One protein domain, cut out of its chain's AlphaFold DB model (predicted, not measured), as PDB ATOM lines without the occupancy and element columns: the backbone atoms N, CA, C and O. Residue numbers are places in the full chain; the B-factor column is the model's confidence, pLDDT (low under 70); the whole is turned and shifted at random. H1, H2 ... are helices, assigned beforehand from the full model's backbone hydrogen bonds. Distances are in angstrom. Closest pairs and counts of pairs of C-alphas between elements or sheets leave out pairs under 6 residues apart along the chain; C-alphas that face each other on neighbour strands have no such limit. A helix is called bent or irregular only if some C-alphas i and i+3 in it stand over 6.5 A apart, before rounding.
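Overview. This is residues 402 to 473 of the 492 residues of a protein of Wallemia ichthyophaga (UniProt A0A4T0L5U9). The model is a wide, open bow made of three helices laid end to end along the chain: the long H1 makes one arm, the chain folds back through residues 428 to 434, and H2 followed by H3 makes the other arm. The middle between the arms is empty, no helix touches another, and the far ends of H1 and H3 stick out as free arms. The printed part has 72 residues with three named helices in the order H1, H2, H3 and no named strand, and its class is all helix. It is extended, with a radius of gyration of the C-alphas of 18.3 A, and its elongated outline spans 57 by 29 by 17 A.

Along the chain. H1, the longest helix by residues, has 26 residues, 402 to 427, and is 37.2 A long from its first to its last C-alpha. It begins at C-alpha 402, at (-4.669, 9.125, 32.449), and ends at C-alpha 427, at (3.344, 44.108, 22.828). H2 has 15 residues, 435 to 449, and is 21.3 A long. H3 has 20 residues, 454 to 473, is 28.7 A long and ends at C-alpha 473, at (-13.881, -6.195, 22.073). No helix is bent or irregular.

Arrangement. H1 has the N-to-C direction (0.21, 0.95, -0.24), with y rising along it. In H2 the direction is (-0.70, -0.63, -0.33) and in H3 it is (-0.03, -0.87, 0.49), with y falling along both. H1 and H2 are apart, with no C-alpha of the one within 8 A of the other, and 7 residues between them make a short link. H2 and H3 are also apart by that distance, and the 4 residues between them make a tight link. H1 and H3 are apart as well. In H1 each O i to N i+4 pair is within hydrogen-bond range; in H2 it is 10 of 11 pairs and in H3 14 of 16.

Size, cuts and confidence. The two C-alphas farthest apart are those of Gly 429, in the link from H1 to H2, and Tyr 473, at 57.8 A. The first and last printed C-alphas, those of Ile 402 and Tyr 473, are 20.7 A apart. Residues 402 to 418, which belong to H1, stand free, and so do residues 442 to 473, of which 442 to 449 belong to H2 and 454 to 473 to H3. The printed part has no cut, and neither link is long. The mean pLDDT of the printed part is 78.7; 14 residues are under 70, namely 402 to 405, 407 to 408, 448 to 454 and 457.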
ATOM      1  N   ILE A 402      -3.801   7.946  32.357       57.47
ATOM      2  CA  ILE A 402      -4.669   9.125  32.449       57.47
ATOM      3  C   ILE A 402      -4.062  10.231  33.337       57.47
ATOM      4  O   ILE A 402      -3.978  11.360  32.861       57.47
ATOM      5  N   PRO A 403      -3.570   9.977  34.570       66.62
ATOM      6  CA  PRO A 403      -2.898  10.999  35.377       66.62
ATOM      7  C   PRO A 403      -1.652  11.586  34.706       66.62
ATOM      8  O   PRO A 403      -1.419  12.789  34.789       66.62
ATOM      9  N   ALA A 404      -0.868  10.759  34.006       62.88
ATOM     10  CA  ALA A 404       0.310  11.217  33.273       62.88
ATOM     11  C   ALA A 404      -0.070  12.133  32.098       62.88
ATOM     12  O   ALA A 404       0.582  13.158  31.885       62.88
ATOM     13  N   LEU A 405      -1.149  11.801  31.379       66.06
ATOM     14  CA  LEU A 405      -1.700  12.638  30.315       66.06
ATOM     15  C   LEU A 405      -2.258  13.958  30.862       66.06
ATOM     16  O   LEU A 405      -1.946  15.009  30.311       66.06
ATOM     17  N   VAL A 406      -3.011  13.929  31.965       70.06
ATOM     18  CA  VAL A 406      -3.524  15.141  32.633       70.06
ATOM     19  C   VAL A 406      -2.364  16.055  33.037       70.06
ATOM     20  O   VAL A 406      -2.345  17.224  32.665       70.06
ATOM     21  N   ALA A 407      -1.327  15.507  33.674       69.88
ATOM     22  CA  ALA A 407      -0.140  16.273  34.052       69.88
ATOM     23  C   ALA A 407       0.657  16.805  32.844       69.88
ATOM     24  O   ALA A 407       1.361  17.809  32.949       69.88
ATOM     25  N   ALA A 408       0.619  16.128  31.693       69.81
ATOM     26  CA  ALA A 408       1.230  16.623  30.461       69.81
ATOM     27  C   ALA A 408       0.416  17.771  29.836       69.81
ATOM     28  O   ALA A 408       1.005  18.754  29.388       69.81
ATOM     29  N   VAL A 409      -0.917  17.678  29.856       75.69
ATOM     30  CA  VAL A 409      -1.827  18.730  29.371       75.69
ATOM     31  C   VAL A 409      -1.717  19.990  30.233       75.69
ATOM     32  O   VAL A 409      -1.574  21.081  29.683       75.69
ATOM     33  N   ASP A 410      -1.677  19.851  31.559       78.25
ATOM     34  CA  ASP A 410      -1.507  20.991  32.469       78.25
ATOM     35  C   ASP A 410      -0.164  21.701  32.250       78.25
ATOM     36  O   ASP A 410      -0.099  22.931  32.208       78.25
ATOM     37  N   ARG A 411       0.917  20.938  32.026       77.38
ATOM     38  CA  ARG A 411       2.236  21.495  31.681       77.38
ATOM     39  C   ARG A 411       2.211  22.259  30.363       77.38
ATOM     40  O   ARG A 411       2.764  23.356  30.293       77.38
ATOM     41  N   LEU A 412       1.564  21.705  29.338       81.88
ATOM     42  CA  LEU A 412       1.425  22.383  28.053       81.88
ATOM     43  C   LEU A 412       0.646  23.697  28.207       81.88
ATOM     44  O   LEU A 412       1.067  24.714  27.659       81.88
ATOM     45  N   SER A 413      -0.433  23.701  28.997       84.75
ATOM     46  CA  SER A 413      -1.200  24.916  29.298       84.75
ATOM     47  C   SER A 413      -0.327  25.980  29.967       84.75
ATOM     48  O   SER A 413      -0.265  27.110  29.490       84.75
ATOM     49  N   GLN A 414       0.428  25.613  31.008       84.44
ATOM     50  CA  GLN A 414       1.320  26.544  31.709       84.44
ATOM     51  C   GLN A 414       2.423  27.109  30.802       84.44
ATOM     52  O   GLN A 414       2.775  28.284  30.907       84.44
ATOM     53  N   GLN A 415       2.974  26.294  29.900       82.19
ATOM     54  CA  GLN A 415       3.967  26.754  28.927       82.19
ATOM     55  C   GLN A 415       3.368  27.755  27.933       82.19
ATOM     56  O   GLN A 415       4.007  28.766  27.631       82.19
ATOM     57  N   ILE A 416       2.142  27.513  27.460       86.56
ATOM     58  CA  ILE A 416       1.416  28.449  26.593       86.56
ATOM     59  C   ILE A 416       1.145  29.763  27.335       86.56
ATOM     60  O   ILE A 416       1.408  30.830  26.780       86.56
ATOM     61  N   ASP A 417       0.712  29.705  28.596       87.06
ATOM     62  CA  ASP A 417       0.459  30.894  29.420       87.06
ATOM     63  C   ASP A 417       1.730  31.719  29.657       87.06
ATOM     64  O   ASP A 417       1.707  32.949  29.568       87.06
ATOM     65  N   HIS A 418       2.870  31.060  29.891       86.06
ATOM     66  CA  HIS A 418       4.164  31.732  30.027       86.06
ATOM     67  C   HIS A 418       4.540  32.468  28.734       86.06
ATOM     68  O   HIS A 418       4.910  33.646  28.761       86.06
ATOM     69  N   VAL A 419       4.409  31.798  27.585       87.81
ATOM     70  CA  VAL A 419       4.689  32.398  26.274       87.81
ATOM     71  C   VAL A 419       3.744  33.569  25.999       87.81
ATOM     72  O   VAL A 419       4.201  34.625  25.562       87.81
ATOM     73  N   LEU A 420       2.451  33.434  26.306       87.25
ATOM     74  CA  LEU A 420       1.468  34.512  26.173       87.25
ATOM     75  C   LEU A 420       1.813  35.712  27.057       87.25
ATOM     76  O   LEU A 420       1.755  36.848  26.589       87.25
ATOM     77  N   ALA A 421       2.219  35.485  28.307       88.31
ATOM     78  CA  ALA A 421       2.645  36.552  29.206       88.31
ATOM     79  C   ALA A 421       3.872  37.303  28.663       88.31
ATOM     80  O   ALA A 421       3.910  38.533  28.720       88.31
ATOM     81  N   TYR A 422       4.849  36.588  28.096       87.31
ATOM     82  CA  TYR A 422       6.006  37.201  27.440       87.31
ATOM     83  C   TYR A 422       5.594  38.035  26.218       87.31
ATOM     84  O   TYR A 422       5.965  39.205  26.123       87.31
ATOM     85  N   VAL A 423       4.778  37.476  25.317       86.75
ATOM     86  CA  VAL A 423       4.299  38.184  24.117       86.75
ATOM     87  C   VAL A 423       3.503  39.433  24.498       86.75
ATOM     88  O   VAL A 423       3.740  40.496  23.930       86.75
ATOM     89  N   ASN A 424       2.629  39.349  25.504       88.81
ATOM     90  CA  ASN A 424       1.846  40.491  25.979       88.81
ATOM     91  C   ASN A 424       2.728  41.614  26.541       88.81
ATOM     92  O   ASN A 424       2.466  42.777  26.244       88.81
ATOM     93  N   LYS A 425       3.798  41.287  27.279       87.06
ATOM     94  CA  LYS A 425       4.765  42.278  27.790       87.06
ATOM     95  C   LYS A 425       5.607  42.927  26.690       87.06
ATOM     96  O   LYS A 425       5.991  44.089  26.803       87.06
ATOM     97  N   VAL A 426       5.893  42.191  25.616       88.81
ATOM     98  CA  VAL A 426       6.575  42.742  24.436       88.81
ATOM     99  C   VAL A 426       5.638  43.665  23.652       88.81
ATOM    100  O   VAL A 426       6.051  44.741  23.226       88.81
ATOM    101  N   VAL A 427       4.364  43.290  23.504       88.00
ATOM    102  CA  VAL A 427       3.344  44.108  22.828       88.00
ATOM    103  C   VAL A 427       2.987  45.362  23.634       88.00
ATOM    104  O   VAL A 427       2.788  46.418  23.038       88.00
ATOM    105  N   SER A 428       2.947  45.282  24.970       88.44
ATOM    106  CA  SER A 428       2.709  46.442  25.844       88.44
ATOM    107  C   SER A 428       3.900  47.404  25.923       88.44
ATOM    108  O   SER A 428       3.758  48.508  26.445       88.44
ATOM    109  N   GLY A 429       5.061  47.018  25.381       85.88
ATOM    110  CA  GLY A 429       6.282  47.823  25.385       85.88
ATOM    111  C   GLY A 429       7.053  47.798  26.708       85.88
ATOM    112  O   GLY A 429       8.011  48.552  26.855       85.88
ATOM    113  N   GLU A 430       6.672  46.938  27.658       85.44
ATOM    114  CA  GLU A 430       7.390  46.747  28.928       85.44
ATOM    115  C   GLU A 430       8.750  46.062  28.733       85.44
ATOM    116  O   GLU A 430       9.682  46.301  29.500       85.44
ATOM    117  N   ILE A 431       8.870  45.204  27.714       85.88
ATOM    118  CA  ILE A 431      10.086  44.441  27.408       85.88
ATOM    119  C   ILE A 431      10.421  44.585  25.920       85.88
ATOM    120  O   ILE A 431       9.556  44.447  25.057       85.88
ATOM    121  N   GLN A 432      11.697  44.817  25.598       84.81
ATOM    122  CA  GLN A 432      12.170  44.809  24.213       84.81
ATOM    123  C   GLN A 432      12.226  43.364  23.686       84.81
ATOM    124  O   GLN A 432      12.906  42.514  24.258       84.81
ATOM    125  N   GLY A 433      11.496  43.075  22.606       82.25
ATOM    126  CA  GLY A 433      11.393  41.722  22.051       82.25
ATOM    127  C   GLY A 433      12.689  41.203  21.415       82.25
ATOM    128  O   GLY A 433      13.415  41.954  20.763       82.25
ATOM    129  N   ASP A 434      12.940  39.897  21.556       87.44
ATOM    130  CA  ASP A 434      14.053  39.187  20.914       87.44
ATOM    131  C   ASP A 434      13.619  38.583  19.561       87.44
ATOM    132  O   ASP A 434      12.649  37.822  19.463       87.44
ATOM    133  N   ALA A 435      14.359  38.904  18.495       81.31
ATOM    134  CA  ALA A 435      14.079  38.447  17.134       81.31
ATOM    135  C   ALA A 435      14.255  36.927  16.933       81.31
ATOM    136  O   ALA A 435      13.628  36.357  16.035       81.31
ATOM    137  N   VAL A 436      15.093  36.261  17.734       82.12
ATOM    138  CA  VAL A 436      15.293  34.803  17.686       82.12
ATOM    139  C   VAL A 436      14.080  34.093  18.283       82.12
ATOM    140  O   VAL A 436      13.531  33.185  17.658       82.12
ATOM    141  N   VAL A 437      13.605  34.562  19.439       83.00
ATOM    142  CA  VAL A 437      12.414  34.019  20.113       83.00
ATOM    143  C   VAL A 437      11.173  34.190  19.234       83.00
ATOM    144  O   VAL A 437      10.426  33.233  19.031       83.00
ATOM    145  N   GLY A 438      10.990  35.367  18.628       82.25
ATOM    146  CA  GLY A 438       9.861  35.632  17.729       82.25
ATOM    147  C   GLY A 438       9.815  34.709  16.503       82.25
ATOM    148  O   GLY A 438       8.744  34.228  16.132       82.25
ATOM    149  N   LYS A 439      10.970  34.401  15.893       84.19
ATOM    150  CA  LYS A 439      11.049  33.454  14.766       84.19
ATOM    151  C   LYS A 439      10.688  32.030  15.186       84.19
ATOM    152  O   LYS A 439       9.924  31.379  14.479       84.19
ATOM    153  N   SER A 440      11.185  31.570  16.334       82.56
ATOM    154  CA  SER A 440      10.880  30.234  16.860       82.56
ATOM    155  C   SER A 440       9.390  30.055  17.162       82.56
ATOM    156  O   SER A 440       8.810  29.033  16.798       82.56
ATOM    157  N   LEU A 441       8.744  31.067  17.756       84.94
ATOM    158  CA  LEU A 441       7.298  31.055  18.005       84.94
ATOM    159  C   LEU A 441       6.495  31.004  16.700       84.94
ATOM    160  O   LEU A 441       5.557  30.216  16.580       84.94
ATOM    161  N   LEU A 442       6.893  31.788  15.695       82.62
ATOM    162  CA  LEU A 442       6.246  31.775  14.384       82.62
ATOM    163  C   LEU A 442       6.377  30.406  13.696       82.62
ATOM    164  O   LEU A 442       5.400  29.898  13.150       82.62
ATOM    165  N   SER A 443       7.559  29.785  13.758       82.75
ATOM    166  CA  SER A 443       7.783  28.439  13.220       82.75
ATOM    167  C   SER A 443       6.942  27.375  13.933       82.75
ATOM    168  O   SER A 443       6.400  26.495  13.266       82.75
ATOM    169  N   ALA A 444       6.779  27.471  15.256       80.94
ATOM    170  CA  ALA A 444       5.941  26.547  16.023       80.94
ATOM    171  C   ALA A 444       4.458  26.629  15.611       80.94
ATOM    172  O   ALA A 444       3.814  25.600  15.410       80.94
ATOM    173  N   VAL A 445       3.927  27.840  15.404       80.38
ATOM    174  CA  VAL A 445       2.536  28.045  14.956       80.38
ATOM    175  C   VAL A 445       2.332  27.562  13.515       80.38
ATOM    176  O   VAL A 445       1.347  26.884  13.222       80.38
ATOM    177  N   GLN A 446       3.282  27.839  12.617       78.88
ATOM    178  CA  GLN A 446       3.208  27.404  11.214       78.88
ATOM    179  C   GLN A 446       3.271  25.877  11.046       78.88
ATOM    180  O   GLN A 446       2.645  25.315  10.137       78.88
ATOM    181  N   ALA A 447       4.001  25.190  11.930       76.12
ATOM    182  CA  ALA A 447       4.064  23.731  11.952       76.12
ATOM    183  C   ALA A 447       2.705  23.086  12.284       76.12
ATOM    184  O   ALA A 447       2.421  21.987  11.805       76.12
ATOM    185  N   LEU A 448       1.859  23.778  13.056       66.75
ATOM    186  CA  LEU A 448       0.507  23.334  13.398       66.75
ATOM    187  C   LEU A 448      -0.497  23.674  12.289       66.75
ATOM    188  O   LEU A 448      -1.270  22.816  11.879       66.75
ATOM    189  N   SER A 449      -0.458  24.889  11.735       59.69
ATOM    190  CA  SER A 449      -1.464  25.358  10.769       59.69
ATOM    191  C   SER A 449      -1.417  24.670   9.396       59.69
ATOM    192  O   SER A 449      -2.382  24.742   8.645       59.69
ATOM    193  N   SER A 450      -0.307  24.018   9.040       57.66
ATOM    194  CA  SER A 450      -0.129  23.362   7.731       57.66
ATOM    195  C   SER A 450      -0.586  21.897   7.681       57.66
ATOM    196  O   SER A 450      -0.532  21.290   6.612       57.66
ATOM    197  N   ARG A 451      -1.025  21.311   8.807       56.97
ATOM    198  CA  ARG A 451      -1.308  19.865   8.919       56.97
ATOM    199  C   ARG A 451      -2.776  19.479   9.098       56.97
ATOM    200  O   ARG A 451      -3.059  18.283   9.110       56.97
ATOM    201  N   PHE A 452      -3.701  20.427   9.228       59.19
ATOM    202  CA  PHE A 452      -5.062  20.108   9.667       59.19
ATOM    203  C   PHE A 452      -6.129  20.678   8.730       59.19
ATOM    204  O   PHE A 452      -6.403  21.873   8.742       59.19
ATOM    205  N   ASP A 453      -6.737  19.793   7.937       66.69
ATOM    206  CA  ASP A 453      -8.073  19.986   7.367       66.69
ATOM    207  C   ASP A 453      -9.075  19.288   8.302       66.69
ATOM    208  O   ASP A 453      -8.922  18.100   8.613       66.69
ATOM    209  N   GLU A 454     -10.063  20.032   8.800       62.75
ATOM    210  CA  GLU A 454     -10.980  19.625   9.878       62.75
ATOM    211  C   GLU A 454     -11.733  18.324   9.534       62.75
ATOM    212  O   GLU A 454     -11.952  17.466  10.392       62.75
ATOM    213  N   GLY A 455     -12.060  18.127   8.251       70.31
ATOM    214  CA  GLY A 455     -12.735  16.921   7.764       70.31
ATOM    215  C   GLY A 455     -11.844  15.675   7.722       70.31
ATOM    216  O   GLY A 455     -12.316  14.567   7.982       70.31
ATOM    217  N   HIS A 456     -10.550  15.831   7.433       70.62
ATOM    218  CA  HIS A 456      -9.619  14.705   7.320       70.62
ATOM    219  C   HIS A 456      -9.239  14.150   8.700       70.62
ATOM    220  O   HIS A 456      -9.196  12.931   8.885       70.62
ATOM    221  N   LEU A 457      -9.044  15.039   9.682       69.06
ATOM    222  CA  LEU A 457      -8.677  14.677  11.051       69.06
ATOM    223  C   LEU A 457      -9.774  13.864  11.752       69.06
ATOM    224  O   LEU A 457      -9.476  12.832  12.353       69.06
ATOM    225  N   ASN A 458     -11.036  14.281  11.615       73.44
ATOM    226  CA  ASN A 458     -12.167  13.552  12.193       73.44
ATOM    227  C   ASN A 458     -12.276  12.133  11.618       73.44
ATOM    228  O   ASN A 458     -12.478  11.190  12.372       73.44
ATOM    229  N   SER A 459     -12.026  11.949  10.314       76.62
ATOM    230  CA  SER A 459     -12.059  10.609   9.707       76.62
ATOM    231  C   SER A 459     -10.950   9.681  10.225       76.62
ATOM    232  O   SER A 459     -11.194   8.497  10.447       76.62
ATOM    233  N   ILE A 460      -9.744  10.215  10.459       76.94
ATOM    234  CA  ILE A 460      -8.610   9.442  10.986       76.94
ATOM    235  C   ILE A 460      -8.856   9.076  12.451       76.94
ATOM    236  O   ILE A 460      -8.595   7.941  12.850       76.94
ATOM    237  N   LEU A 461      -9.379  10.015  13.246       75.94
ATOM    238  CA  LEU A 461      -9.745   9.769  14.640       75.94
ATOM    239  C   LEU A 461     -10.857   8.726  14.750       75.94
ATOM    240  O   LEU A 461     -10.724   7.789  15.532       75.94
ATOM    241  N   ASP A 462     -11.911   8.839  13.942       77.19
ATOM    242  CA  ASP A 462     -13.016   7.882  13.944       77.19
ATOM    243  C   ASP A 462     -12.549   6.479  13.546       77.19
ATOM    244  O   ASP A 462     -12.901   5.505  14.218       77.19
ATOM    245  N   ALA A 463     -11.712   6.363  12.509       78.94
ATOM    246  CA  ALA A 463     -11.119   5.089  12.104       78.94
ATOM    247  C   ALA A 463     -10.261   4.483  13.226       78.94
ATOM    248  O   ALA A 463     -10.434   3.319  13.584       78.94
ATOM    249  N   HIS A 464      -9.405   5.289  13.858       78.50
ATOM    250  CA  HIS A 464      -8.571   4.830  14.965       78.50
ATOM    251  C   HIS A 464      -9.397   4.406  16.192       78.50
ATOM    252  O   HIS A 464      -9.091   3.400  16.839       78.50
ATOM    253  N   ILE A 465     -10.479   5.127  16.505       81.81
ATOM    254  CA  ILE A 465     -11.406   4.770  17.587       81.81
ATOM    255  C   ILE A 465     -12.112   3.447  17.272       81.81
ATOM    256  O   ILE A 465     -12.290   2.627  18.176       81.81
ATOM    257  N   GLN A 466     -12.517   3.219  16.020       81.56
ATOM    258  CA  GLN A 466     -13.132   1.955  15.613       81.56
ATOM    259  C   GLN A 466     -12.161   0.780  15.743       81.56
ATOM    260  O   GLN A 466     -12.531  -0.230  16.346       81.56
ATOM    261  N   ASP A 467     -10.921   0.932  15.282       82.12
ATOM    262  CA  ASP A 467      -9.885  -0.099  15.421       82.12
ATOM    263  C   ASP A 467      -9.597  -0.406  16.894       82.12
ATOM    264  O   ASP A 467      -9.585  -1.566  17.312       82.12
ATOM    265  N   THR A 468      -9.462   0.631  17.722       81.12
ATOM    266  CA  THR A 468      -9.227   0.466  19.164       81.12
ATOM    267  C   THR A 468     -10.394  -0.253  19.845       81.12
ATOM    268  O   THR A 468     -10.184  -1.155  20.659       81.12
ATOM    269  N   LYS A 469     -11.642   0.079  19.484       82.94
ATOM    270  CA  LYS A 469     -12.837  -0.616  19.991       82.94
ATOM    271  C   LYS A 469     -12.890  -2.075  19.545       82.94
ATOM    272  O   LYS A 469     -13.252  -2.929  20.353       82.94
ATOM    273  N   ALA A 470     -12.516  -2.373  18.302       85.56
ATOM    274  CA  ALA A 470     -12.469  -3.740  17.794       85.56
ATOM    275  C   ALA A 470     -11.446  -4.591  18.565       85.56
ATOM    276  O   ALA A 470     -11.751  -5.718  18.954       85.56
ATOM    277  N   VAL A 471     -10.268  -4.031  18.857       85.56
ATOM    278  CA  VAL A 471      -9.233  -4.700  19.661       85.56
ATOM    279  C   VAL A 471      -9.698  -4.914  21.103       85.56
ATOM    280  O   VAL A 471      -9.554  -6.019  21.623       85.56
ATOM    281  N   SER A 472     -10.310  -3.904  21.735       81.38
ATOM    282  CA  SER A 472     -10.872  -4.042  23.089       81.38
ATOM    283  C   SER A 472     -11.938  -5.139  23.147       81.38
ATOM    284  O   SER A 472     -11.914  -5.979  24.041       81.38
ATOM    285  N   TYR A 473     -12.836  -5.177  22.160       89.50
ATOM    286  CA  TYR A 473     -13.881  -6.195  22.073       89.50
ATOM    287  C   TYR A 473     -13.307  -7.608  21.893       89.50
ATOM    288  O   TYR A 473     -13.763  -8.555  22.536       89.50
TER     289      TYR A 473